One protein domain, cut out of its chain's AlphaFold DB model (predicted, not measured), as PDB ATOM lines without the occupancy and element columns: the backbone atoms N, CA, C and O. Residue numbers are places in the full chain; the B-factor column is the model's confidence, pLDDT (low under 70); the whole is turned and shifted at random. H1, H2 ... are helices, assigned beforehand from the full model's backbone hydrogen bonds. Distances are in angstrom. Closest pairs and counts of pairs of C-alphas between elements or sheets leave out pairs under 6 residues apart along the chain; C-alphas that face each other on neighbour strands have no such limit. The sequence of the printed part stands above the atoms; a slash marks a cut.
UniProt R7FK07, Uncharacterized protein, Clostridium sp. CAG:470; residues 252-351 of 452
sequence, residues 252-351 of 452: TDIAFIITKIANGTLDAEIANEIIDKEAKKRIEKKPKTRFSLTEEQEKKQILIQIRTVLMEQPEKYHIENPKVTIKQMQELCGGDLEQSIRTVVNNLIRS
ATOM      1  N   THR A 252     -10.706  35.060  95.770       89.81
ATOM      2  CA  THR A 252     -10.392  35.053  94.329       89.81
ATOM      3  C   THR A 252     -10.454  33.653  93.717       89.81
ATOM      4  O   THR A 252     -11.044  33.477  92.653       89.81
ATOM      5  N   ASP A 253      -9.936  32.643  94.415       90.44
ATOM      6  CA  ASP A 253      -9.927  31.261  93.923       90.44
ATOM      7  C   ASP A 253     -11.348  30.669  93.835       90.44
ATOM      8  O   ASP A 253     -11.675  29.919  92.915       90.44
ATOM      9  N   ILE A 254     -12.242  31.069  94.746       91.38
ATOM     10  CA  ILE A 254     -13.655  30.672  94.714       91.38
ATOM     11  C   ILE A 254     -14.407  31.437  93.618       91.38
ATOM     12  O   ILE A 254     -15.223  30.848  92.909       91.38
ATOM     13  N   ALA A 255     -14.109  32.723  93.419       91.06
ATOM     14  CA  ALA A 255     -14.648  33.512  92.310       91.06
ATOM     15  C   ALA A 255     -14.256  32.925  90.942       91.06
ATOM     16  O   ALA A 255     -15.074  32.889  90.018       91.06
ATOM     17  N   PHE A 256     -13.033  32.398  90.825       91.94
ATOM     18  CA  PHE A 256     -12.573  31.683  89.636       91.94
ATOM     19  C   PHE A 256     -13.423  30.436  89.356       91.94
ATOM     20  O   PHE A 256     -13.918  30.281  88.237       91.94
ATOM     21  N   ILE A 257     -13.677  29.597  90.369       92.50
ATOM     22  CA  ILE A 257     -14.567  28.428  90.236       92.50
ATOM     23  C   ILE A 257     -15.965  28.852  89.769       92.50
ATOM     24  O   ILE A 257     -16.495  28.278  88.818       92.50
ATOM     25  N   ILE A 258     -16.553  29.876  90.397       92.19
ATOM     26  CA  ILE A 258     -17.897  30.367  90.047       92.19
ATOM     27  C   ILE A 258     -17.944  30.819  88.579       92.19
ATOM     28  O   ILE A 258     -18.882  30.471  87.862       92.19
ATOM     29  N   THR A 259     -16.915  31.528  88.113       92.44
ATOM     30  CA  THR A 259     -16.799  31.976  86.714       92.44
ATOM     31  C   THR A 259     -16.732  30.792  85.751       92.44
ATOM     32  O   THR A 259     -17.436  30.758  84.743       92.44
ATOM     33  N   LYS A 260     -15.926  29.773  86.069       92.31
ATOM     34  CA  LYS A 260     -15.805  28.569  85.237       92.31
ATOM     35  C   LYS A 260     -17.108  27.772  85.164       92.31
ATOM     36  O   LYS A 260     -17.457  27.308  84.080       92.31
ATOM     37  N   ILE A 261     -17.850  27.679  86.270       92.19
ATOM     38  CA  ILE A 261     -19.193  27.075  86.306       92.19
ATOM     39  C   ILE A 261     -20.178  27.860  85.428       92.19
ATOM     40  O   ILE A 261     -20.938  27.260  84.663       92.19
ATOM     41  N   ALA A 262     -20.177  29.192  85.526       91.00
ATOM     42  CA  ALA A 262     -21.077  30.056  84.762       91.00
ATOM     43  C   ALA A 262     -20.856  29.935  83.241       91.00
ATOM     44  O   ALA A 262     -21.823  29.853  82.479       91.00
ATOM     45  N   ASN A 263     -19.591  29.806  82.826       90.25
ATOM     46  CA  ASN A 263     -19.185  29.639  81.425       90.25
ATOM     47  C   ASN A 263     -19.280  28.180  80.934       90.25
ATOM     48  O   ASN A 263     -19.017  27.896  79.769       90.25
ATOM     49  N   GLY A 264     -19.587  27.219  81.810       88.12
ATOM     50  CA  GLY A 264     -19.648  25.803  81.446       88.12
ATOM     51  C   GLY A 264     -18.282  25.137  81.210       88.12
ATOM     52  O   GLY A 264     -18.223  24.075  80.599       88.12
ATOM     53  N   THR A 265     -17.182  25.723  81.691       91.06
ATOM     54  CA  THR A 265     -15.794  25.262  81.443       91.06
ATOM     55  C   THR A 265     -15.090  24.763  82.708       91.06
ATOM     56  O   THR A 265     -13.862  24.764  82.780       91.06
ATOM     57  N   LEU A 266     -15.855  24.384  83.735       90.75
ATOM     58  CA  LEU A 266     -15.303  23.860  84.979       90.75
ATOM     59  C   LEU A 266     -14.618  22.505  84.765       90.75
ATOM     60  O   LEU A 266     -15.229  21.577  84.237       90.75
ATOM     61  N   ASP A 267     -13.395  22.403  85.278       90.56
ATOM     62  CA  ASP A 267     -12.711  21.145  85.563       90.56
ATOM     63  C   ASP A 267     -12.967  20.764  87.032       90.56
ATOM     64  O   ASP A 267     -12.630  21.525  87.947       90.56
ATOM     65  N   ALA A 268     -13.627  19.625  87.255       86.38
ATOM     66  CA  ALA A 268     -14.054  19.195  88.583       86.38
ATOM     67  C   ALA A 268     -12.875  18.816  89.495       86.38
ATOM     68  O   ALA A 268     -12.946  19.055  90.702       86.38
ATOM     69  N   GLU A 269     -11.785  18.272  88.947       87.19
ATOM     70  CA  GLU A 269     -10.611  17.872  89.727       87.19
ATOM     71  C   GLU A 269      -9.882  19.112  90.248       87.19
ATOM     72  O   GLU A 269      -9.698  19.271  91.457       87.19
ATOM     73  N   ILE A 270      -9.601  20.066  89.352       88.94
ATOM     74  CA  ILE A 270      -8.953  21.337  89.707       88.94
ATOM     75  C   ILE A 270      -9.813  22.123  90.711       88.94
ATOM     76  O   ILE A 270      -9.298  22.711  91.666       88.94
ATOM     77  N   ALA A 271     -11.135  22.131  90.527       89.88
ATOM     78  CA  ALA A 271     -12.049  22.815  91.435       89.88
ATOM     79  C   ALA A 271     -12.038  22.208  92.847       89.88
ATOM     80  O   ALA A 271     -12.007  22.955  93.827       89.88
ATOM     81  N   ASN A 272     -12.027  20.876  92.959       89.06
ATOM     82  CA  ASN A 272     -11.951  20.191  94.249       89.06
ATOM     83  C   ASN A 272     -10.630  20.488  94.971       89.06
ATOM     84  O   ASN A 272     -10.648  20.791  96.164       89.06
ATOM     85  N   GLU A 273      -9.496  20.514  94.264       90.56
ATOM     86  CA  GLU A 273      -8.211  20.887  94.871       90.56
ATOM     87  C   GLU A 273      -8.206  22.314  95.434       90.56
ATOM     88  O   GLU A 273      -7.668  22.569  96.517       90.56
ATOM     89  N   ILE A 274      -8.795  23.262  94.701       91.06
ATOM     90  CA  ILE A 274      -8.906  24.656  95.138       91.06
ATOM     91  C   ILE A 274      -9.791  24.759  96.388       91.06
ATOM     92  O   ILE A 274      -9.427  25.443  97.348       91.06
ATOM     93  N   ILE A 275     -10.932  24.060  96.401       91.25
ATOM     94  CA  ILE A 275     -11.849  24.026  97.550       91.25
ATOM     95  C   ILE A 275     -11.149  23.444  98.779       91.25
ATOM     96  O   ILE A 275     -11.278  23.993  99.874       91.25
ATOM     97  N   ASP A 276     -10.365  22.384  98.603       90.06
ATOM     98  CA  ASP A 276      -9.625  21.736  99.683       90.06
ATOM     99  C   ASP A 276      -8.555  22.655 100.282       90.06
ATOM    100  O   ASP A 276      -8.445  22.778 101.507       90.06
ATOM    101  N   LYS A 277      -7.795  23.357  99.432       90.62
ATOM    102  CA  LYS A 277      -6.799  24.349  99.871       90.62
ATOM    103  C   LYS A 277      -7.456  25.498 100.638       90.62
ATOM    104  O   LYS A 277      -6.979  25.882 101.709       90.62
ATOM    105  N   GLU A 278      -8.569  26.026 100.135       89.50
ATOM    106  CA  GLU A 278      -9.293  27.119 100.788       89.50
ATOM    107  C   GLU A 278      -9.952  26.667 102.106       89.50
ATOM    108  O   GLU A 278      -9.920  27.407 103.091       89.50
ATOM    109  N   ALA A 279     -10.474  25.437 102.185       88.50
ATOM    110  CA  ALA A 279     -11.022  24.874 103.421       88.50
ATOM    111  C   ALA A 279      -9.957  24.786 104.528       88.50
ATOM    112  O   ALA A 279     -10.194  25.245 105.649       88.50
ATOM    113  N   LYS A 280      -8.757  24.285 104.205       88.50
ATOM    114  CA  LYS A 280      -7.626  24.218 105.150       88.50
ATOM    115  C   LYS A 280      -7.207  25.605 105.634       88.50
ATOM    116  O   LYS A 280      -7.121  25.842 106.839       88.50
ATOM    117  N   LYS A 281      -7.076  26.562 104.714       88.00
ATOM    118  CA  LYS A 281      -6.755  27.964 105.027       88.00
ATOM    119  C   LYS A 281      -7.784  28.612 105.964       88.00
ATOM    120  O   LYS A 281      -7.415  29.398 106.839       88.00
ATOM    121  N   ARG A 282      -9.078  28.301 105.810       85.44
ATOM    122  CA  ARG A 282     -10.149  28.798 106.698       85.44
ATOM    123  C   ARG A 282     -10.065  28.216 108.106       85.44
ATOM    124  O   ARG A 282     -10.354  28.941 109.058       85.44
ATOM    125  N   ILE A 283      -9.654  26.956 108.242       83.69
ATOM    126  CA  ILE A 283      -9.435  26.313 109.545       83.69
ATOM    127  C   ILE A 283      -8.232  26.927 110.254       83.69
ATOM    128  O   ILE A 283      -8.335  27.284 111.425       83.69
ATOM    129  N   GLU A 284      -7.111  27.096 109.552       83.31
ATOM    130  CA  GLU A 284      -5.872  27.636 110.127       83.31
ATOM    131  C   GLU A 284      -6.036  29.062 110.666       83.31
ATOM    132  O   GLU A 284      -5.448  29.416 111.685       83.31
ATOM    133  N   LYS A 285      -6.875  29.876 110.016       81.38
ATOM    134  CA  LYS A 285      -7.148  31.259 110.430       81.38
ATOM    135  C   LYS A 285      -8.101  31.384 111.623       81.38
ATOM    136  O   LYS A 285      -8.189  32.469 112.201       81.38
ATOM    137  N   LYS A 286      -8.860  30.340 111.971       78.44
ATOM    138  CA  LYS A 286      -9.881  30.397 113.029       78.44
ATOM    139  C   LYS A 286      -9.337  29.856 114.360       78.44
ATOM    140  O   LYS A 286      -8.576  28.891 114.373       78.44
ATOM    141  N   PRO A 287      -9.744  30.432 115.507       71.31
ATOM    142  CA  PRO A 287      -9.334  29.928 116.812       71.31
ATOM    143  C   PRO A 287      -9.872  28.507 117.037       71.31
ATOM    144  O   PRO A 287     -11.079  28.267 116.941       71.31
ATOM    145  N   LYS A 288      -8.972  27.576 117.373       75.62
ATOM    146  CA  LYS A 288      -9.300  26.171 117.654       75.62
ATOM    147  C   LYS A 288     -10.053  26.061 118.982       75.62
ATOM    148  O   LYS A 288      -9.460  26.012 120.054       75.62
ATOM    149  N   THR A 289     -11.377  26.034 118.906       72.94
ATOM    150  CA  THR A 289     -12.286  25.791 120.038       72.94
ATOM    151  C   THR A 289     -13.005  24.446 119.886       72.94
ATOM    152  O   THR A 289     -13.011  23.862 118.800       72.94
ATOM    153  N   ARG A 290     -13.681  23.961 120.940       65.38
ATOM    154  CA  ARG A 290     -14.529  22.746 120.891       65.38
ATOM    155  C   ARG A 290     -15.647  22.818 119.832       65.38
ATOM    156  O   ARG A 290     -16.210  21.793 119.477       65.38
ATOM    157  N   PHE A 291     -15.947  24.015 119.326       66.69
ATOM    158  CA  PHE A 291     -16.959  24.279 118.301       66.69
ATOM    159  C   PHE A 291     -16.357  24.567 116.913       66.69
ATOM    160  O   PHE A 291     -17.042  25.116 116.052       66.69
ATOM    161  N   SER A 292     -15.075  24.253 116.694       74.50
ATOM    162  CA  SER A 292     -14.435  24.445 115.385       74.50
ATOM    163  C   SER A 292     -15.042  23.508 114.349       74.50
ATOM    164  O   SER A 292     -15.289  22.338 114.642       74.50
ATOM    165  N   LEU A 293     -15.258  24.022 113.140       76.56
ATOM    166  CA  LEU A 293     -15.750  23.217 112.029       76.56
ATOM    167  C   LEU A 293     -14.679  22.226 111.563       76.56
ATOM    168  O   LEU A 293     -13.484  22.530 111.581       76.56
ATOM    169  N   THR A 294     -15.120  21.045 111.137       84.44
ATOM    170  CA  THR A 294     -14.254  20.078 110.452       84.44
ATOM    171  C   THR A 294     -13.938  20.548 109.031       84.44
ATOM    172  O   THR A 294     -14.651  21.382 108.468       84.44
ATOM    173  N   GLU A 295     -12.896  19.985 108.412       83.94
ATOM    174  CA  GLU A 295     -12.546  20.289 107.015       83.94
ATOM    175  C   GLU A 295     -13.728  20.036 106.074       83.94
ATOM    176  O   GLU A 295     -14.082  20.902 105.281       83.94
ATOM    177  N   GLU A 296     -14.434  18.918 106.239       84.88
ATOM    178  CA  GLU A 296     -15.641  18.613 105.464       84.88
ATOM    179  C   GLU A 296     -16.762  19.646 105.647       84.88
ATOM    180  O   GLU A 296     -17.491  19.958 104.703       84.88
ATOM    181  N   GLN A 297     -16.927  20.183 106.857       83.31
ATOM    182  CA  GLN A 297     -17.928  21.213 107.123       83.31
ATOM    183  C   GLN A 297     -17.549  22.543 106.462       83.31
ATOM    184  O   GLN A 297     -18.424  23.200 105.899       83.31
ATOM    185  N   GLU A 298     -16.269  22.923 106.465       86.81
ATOM    186  CA  GLU A 298     -15.786  24.107 105.741       86.81
ATOM    187  C   GLU A 298     -15.915  23.931 104.220       86.81
ATOM    188  O   GLU A 298     -16.405  24.842 103.552       86.81
ATOM    189  N   LYS A 299     -15.606  22.745 103.675       87.62
ATOM    190  CA  LYS A 299     -15.863  22.420 102.258       87.62
ATOM    191  C   LYS A 299     -17.341  22.606 101.908       87.62
ATOM    192  O   LYS A 299     -17.671  23.291 100.943       87.62
ATOM    193  N   LYS A 300     -18.259  22.097 102.741       87.19
ATOM    194  CA  LYS A 300     -19.710  22.307 102.560       87.19
ATOM    195  C   LYS A 300     -20.094  23.791 102.580       87.19
ATOM    196  O   LYS A 300     -20.914  24.207 101.765       87.19
ATOM    197  N   GLN A 301     -19.502  24.600 103.462       85.00
ATOM    198  CA  GLN A 301     -19.737  26.051 103.495       85.00
ATOM    199  C   GLN A 301     -19.234  26.748 102.222       85.00
ATOM    200  O   GLN A 301     -19.924  27.621 101.697       85.00
ATOM    201  N   ILE A 302     -18.078  26.343 101.689       88.75
ATOM    202  CA  ILE A 302     -17.550  26.855 100.414       88.75
ATOM    203  C   ILE A 302     -18.501  26.513  99.258       88.75
ATOM    204  O   ILE A 302     -18.849  27.393  98.474       88.75
ATOM    205  N   LEU A 303     -19.001  25.277  99.188       89.50
ATOM    206  CA  LEU A 303     -19.974  24.866  98.166       89.50
ATOM    207  C   LEU A 303     -21.296  25.650  98.271       89.50
ATOM    208  O   LEU A 303     -21.867  26.061  97.259       89.50
ATOM    209  N   ILE A 304     -21.777  25.912  99.494       87.94
ATOM    210  CA  ILE A 304     -22.938  26.786  99.736       87.94
ATOM    211  C   ILE A 304     -22.652  28.213  99.249       87.94
ATOM    212  O   ILE A 304     -23.526  28.830  98.634       87.94
ATOM    213  N   GLN A 305     -21.443  28.730  99.482       87.88
ATOM    214  CA  GLN A 305     -21.028  30.050  99.014       87.88
ATOM    215  C   GLN A 305     -21.017  30.128  97.483       87.88
ATOM    216  O   GLN A 305     -21.626  31.044  96.936       87.88
ATOM    217  N   ILE A 306     -20.431  29.141  96.796       91.06
ATOM    218  CA  ILE A 306     -20.422  29.048  95.325       91.06
ATOM    219  C   ILE A 306     -21.851  29.110  94.774       91.06
ATOM    220  O   ILE A 306     -22.159  29.965  93.942       91.06
ATOM    221  N   ARG A 307     -22.751  28.259  95.288       89.81
ATOM    222  CA  ARG A 307     -24.167  28.228  94.878       89.81
ATOM    223  C   ARG A 307     -24.862  29.568  95.102       89.81
ATOM    224  O   ARG A 307     -25.562  30.057  94.221       89.81
ATOM    225  N   THR A 308     -24.681  30.154  96.282       88.81
ATOM    226  CA  THR A 308     -25.361  31.396  96.674       88.81
ATOM    227  C   THR A 308     -24.903  32.567  95.813       88.81
ATOM    228  O   THR A 308     -25.735  33.312  95.306       88.81
ATOM    229  N   VAL A 309     -23.595  32.705  95.595       90.44
ATOM    230  CA  VAL A 309     -23.029  33.799  94.797       90.44
ATOM    231  C   VAL A 309     -23.437  33.666  93.332       90.44
ATOM    232  O   VAL A 309     -23.913  34.645  92.758       90.44
ATOM    233  N   LEU A 310     -23.344  32.459  92.758       91.88
ATOM    234  CA  LEU A 310     -23.814  32.197  91.396       91.88
ATOM    235  C   LEU A 310     -25.306  32.523  91.258       91.88
ATOM    236  O   LEU A 310     -25.717  33.144  90.288       91.88
ATOM    237  N   MET A 311     -26.127  32.158  92.244       90.12
ATOM    238  CA  MET A 311     -27.559  32.448  92.234       90.12
ATOM    239  C   MET A 311     -27.875  33.946  92.349       90.12
ATOM    240  O   MET A 311     -28.821  34.411  91.723       90.12
ATOM    241  N   GLU A 312     -27.169  34.690  93.204       88.06
ATOM    242  CA  GLU A 312     -27.546  36.057  93.593       88.06
ATOM    243  C   GLU A 312     -26.841  37.171  92.816       88.06
ATOM    244  O   GLU A 312     -27.316  38.307  92.865       88.06
ATOM    245  N   GLN A 313     -25.745  36.873  92.110       88.75
ATOM    246  CA  GLN A 313     -24.944  37.859  91.373       88.75
ATOM    247  C   GLN A 313     -24.887  37.565  89.861       88.75
ATOM    248  O   GLN A 313     -23.794  37.419  89.310       88.75
ATOM    249  N   PRO A 314     -26.036  37.514  89.163       89.00
ATOM    250  CA  PRO A 314     -26.062  37.268  87.718       89.00
ATOM    251  C   PRO A 314     -25.328  38.333  86.898       89.00
ATOM    252  O   PRO A 314     -24.820  38.034  85.828       89.00
ATOM    253  N   GLU A 315     -25.253  39.566  87.402       87.94
ATOM    254  CA  GLU A 315     -24.553  40.684  86.752       87.94
ATOM    255  C   GLU A 315     -23.044  40.426  86.628       87.94
ATOM    256  O   GLU A 315     -22.410  40.910  85.698       87.94
ATOM    257  N   LYS A 316     -22.468  39.667  87.573       89.06
ATOM    258  CA  LYS A 316     -21.049  39.279  87.568       89.06
ATOM    259  C   LYS A 316     -20.831  37.877  87.008       89.06
ATOM    260  O   LYS A 316     -19.825  37.635  86.353       89.06
ATOM    261  N   TYR A 317     -21.756  36.961  87.286       91.12
ATOM    262  CA  TYR A 317     -21.667  35.547  86.930       91.12
ATOM    263  C   TYR A 317     -22.904  35.137  86.128       91.12
ATOM    264  O   TYR A 317     -23.774  34.404  86.610       91.12
ATOM    265  N   HIS A 318     -23.012  35.662  84.910       92.31
ATOM    266  CA  HIS A 318     -24.095  35.317  83.999       92.31
ATOM    267  C   HIS A 318     -23.912  33.888  83.475       92.31
ATOM    268  O   HIS A 318     -22.820  33.514  83.056       92.31
ATOM    269  N   ILE A 319     -24.975  33.082  83.491       93.19
ATOM    270  CA  ILE A 319     -24.904  31.694  83.024       93.19
ATOM    271  C   ILE A 319     -25.073  31.633  81.503       93.19
ATOM    272  O   ILE A 319     -26.168  31.822  80.965       93.19
ATOM    273  N   GLU A 320     -23.997  31.268  80.807       90.00
ATOM    274  CA  GLU A 320     -23.992  31.103  79.351       90.00
ATOM    275  C   GLU A 320     -24.634  29.775  78.926       90.00
ATOM    276  O   GLU A 320     -25.446  29.733  77.997       90.00
ATOM    277  N   ASN A 321     -24.344  28.683  79.644       89.88
ATOM    278  CA  ASN A 321     -24.834  27.348  79.294       89.88
ATOM    279  C   ASN A 321     -25.550  26.639  80.462       89.88
ATOM    280  O   ASN A 321     -24.954  25.798  81.137       89.88
ATOM    281  N   PRO A 322     -26.865  26.875  80.650       90.75
ATOM    282  CA  PRO A 322     -27.648  26.331  81.759       90.75
ATOM    283  C   PRO A 322     -27.559  24.810  81.889       90.75
ATOM    284  O   PRO A 322     -27.531  24.271  82.991       90.75
ATOM    285  N   LYS A 323     -27.490  24.098  80.758       87.81
ATOM    286  CA  LYS A 323     -27.467  22.631  80.719       87.81
ATOM    287  C   LYS A 323     -26.153  22.081  81.266       87.81
ATOM    288  O   LYS A 323     -26.172  21.116  82.028       87.81
ATOM    289  N   VAL A 324     -25.037  22.673  80.850       90.31
ATOM    290  CA  VAL A 324     -23.697  22.273  81.294       90.31
ATOM    291  C   VAL A 324     -23.478  22.704  82.741       90.31
ATOM    292  O   VAL A 324     -23.048  21.888  83.550       90.31
ATOM    293  N   THR A 325     -23.898  23.919  83.102       91.50
ATOM    294  CA  THR A 325     -23.799  24.438  84.470       91.50
ATOM    295  C   THR A 325     -24.574  23.574  85.471       91.50
ATOM    296  O   THR A 325     -24.027  23.255  86.521       91.50
ATOM    297  N   ILE A 326     -25.795  23.108  85.158       90.50
ATOM    298  CA  ILE A 326     -26.537  22.191  86.051       90.50
ATOM    299  C   ILE A 326     -25.747  20.901  86.303       90.50
ATOM    300  O   ILE A 326     -25.666  20.468  87.451       90.50
ATOM    301  N   LYS A 327     -25.143  20.308  85.263       89.19
ATOM    302  CA  LYS A 327     -24.332  19.087  85.405       89.19
ATOM    303  C   LYS A 327     -23.083  19.329  86.251       89.19
ATOM    304  O   LYS A 327     -22.862  18.601  87.209       89.19
ATOM    305  N   GLN A 328     -22.322  20.380  85.949       90.25
ATOM    306  CA  GLN A 328     -21.107  20.737  86.695       90.25
ATOM    307  C   GLN A 328     -21.408  21.057  88.163       90.25
ATOM    308  O   GLN A 328     -20.671  20.658  89.059       90.25
ATOM    309  N   MET A 329     -22.522  21.739  88.438       87.94
ATOM    310  CA  MET A 329     -22.978  21.991  89.805       87.94
ATOM    311  C   MET A 329     -23.400  20.714  90.528       87.94
ATOM    312  O   MET A 329     -23.117  20.566  91.717       87.94
ATOM    313  N   GLN A 330     -24.082  19.808  89.828       88.25
ATOM    314  CA  GLN A 330     -24.493  18.528  90.386       88.25
ATOM    315  C   GLN A 330     -23.266  17.688  90.758       88.25
ATOM    316  O   GLN A 330     -23.216  17.150  91.860       88.25
ATOM    317  N   GLU A 331     -22.271  17.627  89.877       87.56
ATOM    318  CA  GLU A 331     -21.017  16.907  90.088       87.56
ATOM    319  C   GLU A 331     -20.197  17.503  91.242       87.56
ATOM    320  O   GLU A 331     -19.869  16.799  92.195       87.56
ATOM    321  N   LEU A 332     -19.958  18.819  91.229       85.62
ATOM    322  CA  LEU A 332     -19.130  19.486  92.239       85.62
ATOM    323  C   LEU A 332     -19.795  19.530  93.625       85.62
ATOM    324  O   LEU A 332     -19.122  19.487  94.650       85.62
ATOM    325  N   CYS A 333     -21.123  19.666  93.685       77.88
ATOM    326  CA  CYS A 333     -21.827  19.955  94.934       77.88
ATOM    327  C   CYS A 333     -22.640  18.768  95.494       77.88
ATOM    328  O   CYS A 333     -23.619  18.978  96.222       77.88
ATOM    329  N   GLY A 334     -22.245  17.531  95.184       71.25
ATOM    330  CA  GLY A 334     -22.746  16.332  95.867       71.25
ATOM    331  C   GLY A 334     -24.092  15.796  95.369       71.25
ATOM    332  O   GLY A 334     -24.855  15.245  96.155       71.25
ATOM    333  N   GLY A 335     -24.407  15.965  94.083       73.19
ATOM    334  CA  GLY A 335     -25.466  15.214  93.400       73.19
ATOM    335  C   GLY A 335     -26.883  15.789  93.472       73.19
ATOM    336  O   GLY A 335     -27.767  15.278  92.783       73.19
ATOM    337  N   ASP A 336     -27.116  16.855  94.245       82.25
ATOM    338  CA  ASP A 336     -28.443  17.469  94.401       82.25
ATOM    339  C   ASP A 336     -28.881  18.213  93.126       82.25
ATOM    340  O   ASP A 336     -28.523  19.374  92.871       82.25
ATOM    341  N   LEU A 337     -29.663  17.509  92.307       84.06
ATOM    342  CA  LEU A 337     -30.210  18.016  91.056       84.06
ATOM    343  C   LEU A 337     -31.211  19.156  91.291       84.06
ATOM    344  O   LEU A 337     -31.199  20.133  90.543       84.06
ATOM    345  N   GLU A 338     -32.042  19.080  92.336       85.44
ATOM    346  CA  GLU A 338     -33.054  20.102  92.617       85.44
ATOM    347  C   GLU A 338     -32.401  21.449  92.932       85.44
ATOM    348  O   GLU A 338     -32.771  22.468  92.344       85.44
ATOM    349  N   GLN A 339     -31.378  21.468  93.793       84.75
ATOM    350  CA  GLN A 339     -30.656  22.704  94.127       84.75
ATOM    351  C   GLN A 339     -29.829  23.245  92.960       84.75
ATOM    352  O   GLN A 339     -29.684  24.465  92.819       84.75
ATOM    353  N   SER A 340     -29.305  22.364  92.108       88.94
ATOM    354  CA  SER A 340     -28.571  22.768  90.907       88.94
ATOM    355  C   SER A 340     -29.508  23.458  89.912       88.94
ATOM    356  O   SER A 340     -29.243  24.586  89.496       88.94
ATOM    357  N   ILE A 341     -30.675  22.861  89.635       89.50
ATOM    358  CA  ILE A 341     -31.726  23.481  88.812       89.50
ATOM    359  C   ILE A 341     -32.181  24.805  89.439       89.50
ATOM    360  O   ILE A 341     -32.266  25.815  88.740       89.50
ATOM    361  N   ARG A 342     -32.415  24.833  90.758       90.62
ATOM    362  CA  ARG A 342     -32.816  26.043  91.494       90.62
ATOM    363  C   ARG A 342     -31.872  27.209  91.257       90.62
ATOM    364  O   ARG A 342     -32.321  28.332  91.040       90.62
ATOM    365  N   THR A 343     -30.578  26.945  91.380       90.81
ATOM    366  CA  THR A 343     -29.533  27.965  91.308       90.81
ATOM    367  C   THR A 343     -29.499  28.576  89.917       90.81
ATOM    368  O   THR A 343     -29.557  29.798  89.788       90.81
ATOM    369  N   VAL A 344     -29.502  27.725  88.888       92.81
ATOM    370  CA  VAL A 344     -29.483  28.161  87.491       92.81
ATOM    371  C   VAL A 344     -30.750  28.930  87.124       92.81
ATOM    372  O   VAL A 344     -30.660  30.035  86.600       92.81
ATOM    373  N   VAL A 345     -31.932  28.409  87.470       92.88
ATOM    374  CA  VAL A 345     -33.207  29.088  87.194       92.88
ATOM    375  C   VAL A 345     -33.274  30.450  87.889       92.88
ATOM    376  O   VAL A 345     -33.655  31.433  87.262       92.88
ATOM    377  N   ASN A 346     -32.865  30.554  89.156       92.38
ATOM    378  CA  ASN A 346     -32.883  31.831  89.873       92.38
ATOM    379  C   ASN A 346     -31.853  32.839  89.342       92.38
ATOM    380  O   ASN A 346     -32.141  34.036  89.346       92.38
ATOM    381  N   ASN A 347     -30.687  32.388  88.868       94.50
ATOM    382  CA  ASN A 347     -29.728  33.255  88.179       94.50
ATOM    383  C   ASN A 347     -30.338  33.829  86.884       94.50
ATOM    384  O   ASN A 347     -30.293  35.043  86.676       94.50
ATOM    385  N   LEU A 348     -30.997  32.992  86.072       93.38
ATOM    386  CA  LEU A 348     -31.679  33.427  84.846       93.38
ATOM    387  C   LEU A 348     -32.841  34.387  85.146       93.38
ATOM    388  O   LEU A 348     -32.926  35.451  84.538       93.38
ATOM    389  N   ILE A 349     -33.676  34.087  86.153       91.62
ATOM    390  CA  ILE A 349     -34.756  34.979  86.615       91.62
ATOM    391  C   ILE A 349     -34.205  36.356  86.999       91.62
ATOM    392  O   ILE A 349     -34.758  37.378  86.598       91.62
ATOM    393  N   ARG A 350     -33.118  36.406  87.777       89.62
ATOM    394  CA  ARG A 350     -32.513  37.679  88.198       89.62
ATOM    395  C   ARG A 350     -31.808  38.405  87.045       89.62
ATOM    396  O   ARG A 350     -31.766  39.629  87.068       89.62
ATOM    397  N   SER A 351     -31.331  37.675  86.033       88.81
ATOM    398  CA  SER A 351     -30.855  38.228  84.751       88.81
ATOM    399  C   SER A 351     -31.991  38.721  83.846       88.81
ATOM    400  O   SER A 351     -31.717  39.277  82.787       88.81
TER     401      SER A 351
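What this domain is: This is residues 252 to 351 of the 452 residues of an uncharacterized protein of Clostridium sp. CAG:470 (UniProt R7FK07). The two longest helices, H2 and H3, make a V, with H1 and H4 in its open side; H5 packs on the last part of H3 and folds back along H4 as a helical hairpin. From the narrow end of the V a loop sticks out with residues 284 to 291, of which 284 belongs to H2, and adds to the length. The printed part has 100 residues with five named helices, H1 to H5 in order along the chain, and no named strand; its class is all helix, with 71 residues in the helices. It is compact, with a radius of gyration of the C-alphas of 13.8 A, and elongated, spanning 41 by 24 by 24 A.

Where its parts are: H1 runs from residue 252, with its C-alpha at (-10.392, 35.053, 94.329), to residue 262. H2 takes residues 268 to 284 and is 24.5 A long from first to last C-alpha. H3, residues 295 to 312, begins at C-alpha 295 at (-12.546, 20.289, 107.015) and is 25.6 A long. H4 takes residues 322 to 332. H5 takes residues 337 to 350, is 20.0 A long and ends at C-alpha 350 at (-32.513, 37.679, 88.198). H1 and H4 measure 15.2 A and 15.1 A.

How they stand to each other: H1 and H2 form a helical hairpin at a shallow tilt of 30 degrees; H1 touches residues 271 to 275 of H2 alone, closest at the C-alphas of Ile 257 and Ala 271, 6.3 A. H1 touches H3 at a steep tilt of 56 degrees, through residues 302 to 310 of H3 alone, with the closest C-alphas, Ile 258 and Ile 306, 6.0 A apart. H1 also touches H4, closest at the C-alphas of Ile 261 and Thr 325, 5.6 A. H2 touches residues 295 to 302 of H3 alone, opposite ways at a steep tilt of 65 degrees; the closest C-alphas are those of Ala 279 and Glu 298, 5.4 A. H2 touches H4 with residues 268 to 272 alone, closest at the C-alphas of Ala 268 and Leu 332, 6.3 A. H3 and H4 are apart, but only just, at 8.0 A. H5 touches residues 307 to 312 of H3 alone, closest at the C-alphas of Met 311 and Asn 347, 4.7 A; their tilt of 35.1 degrees is only just steep. H4 and H5 form a helical hairpin at a steep tilt of 44 degrees, closest at the C-alphas of Ile 326 and Ser 340, 5.3 A. H5 is apart from H1 and H2. The helix packing is mostly crossed. In all five helices every O i to N i+4 pair is within hydrogen-bond range.

The domain as a whole: The two C-alphas farthest apart are those of Arg 290 and Glu 320, 43.4 A. The printed part has no cut and no long link. The mean pLDDT of the printed part is 87.4, and residues 290 to 291 are under 70.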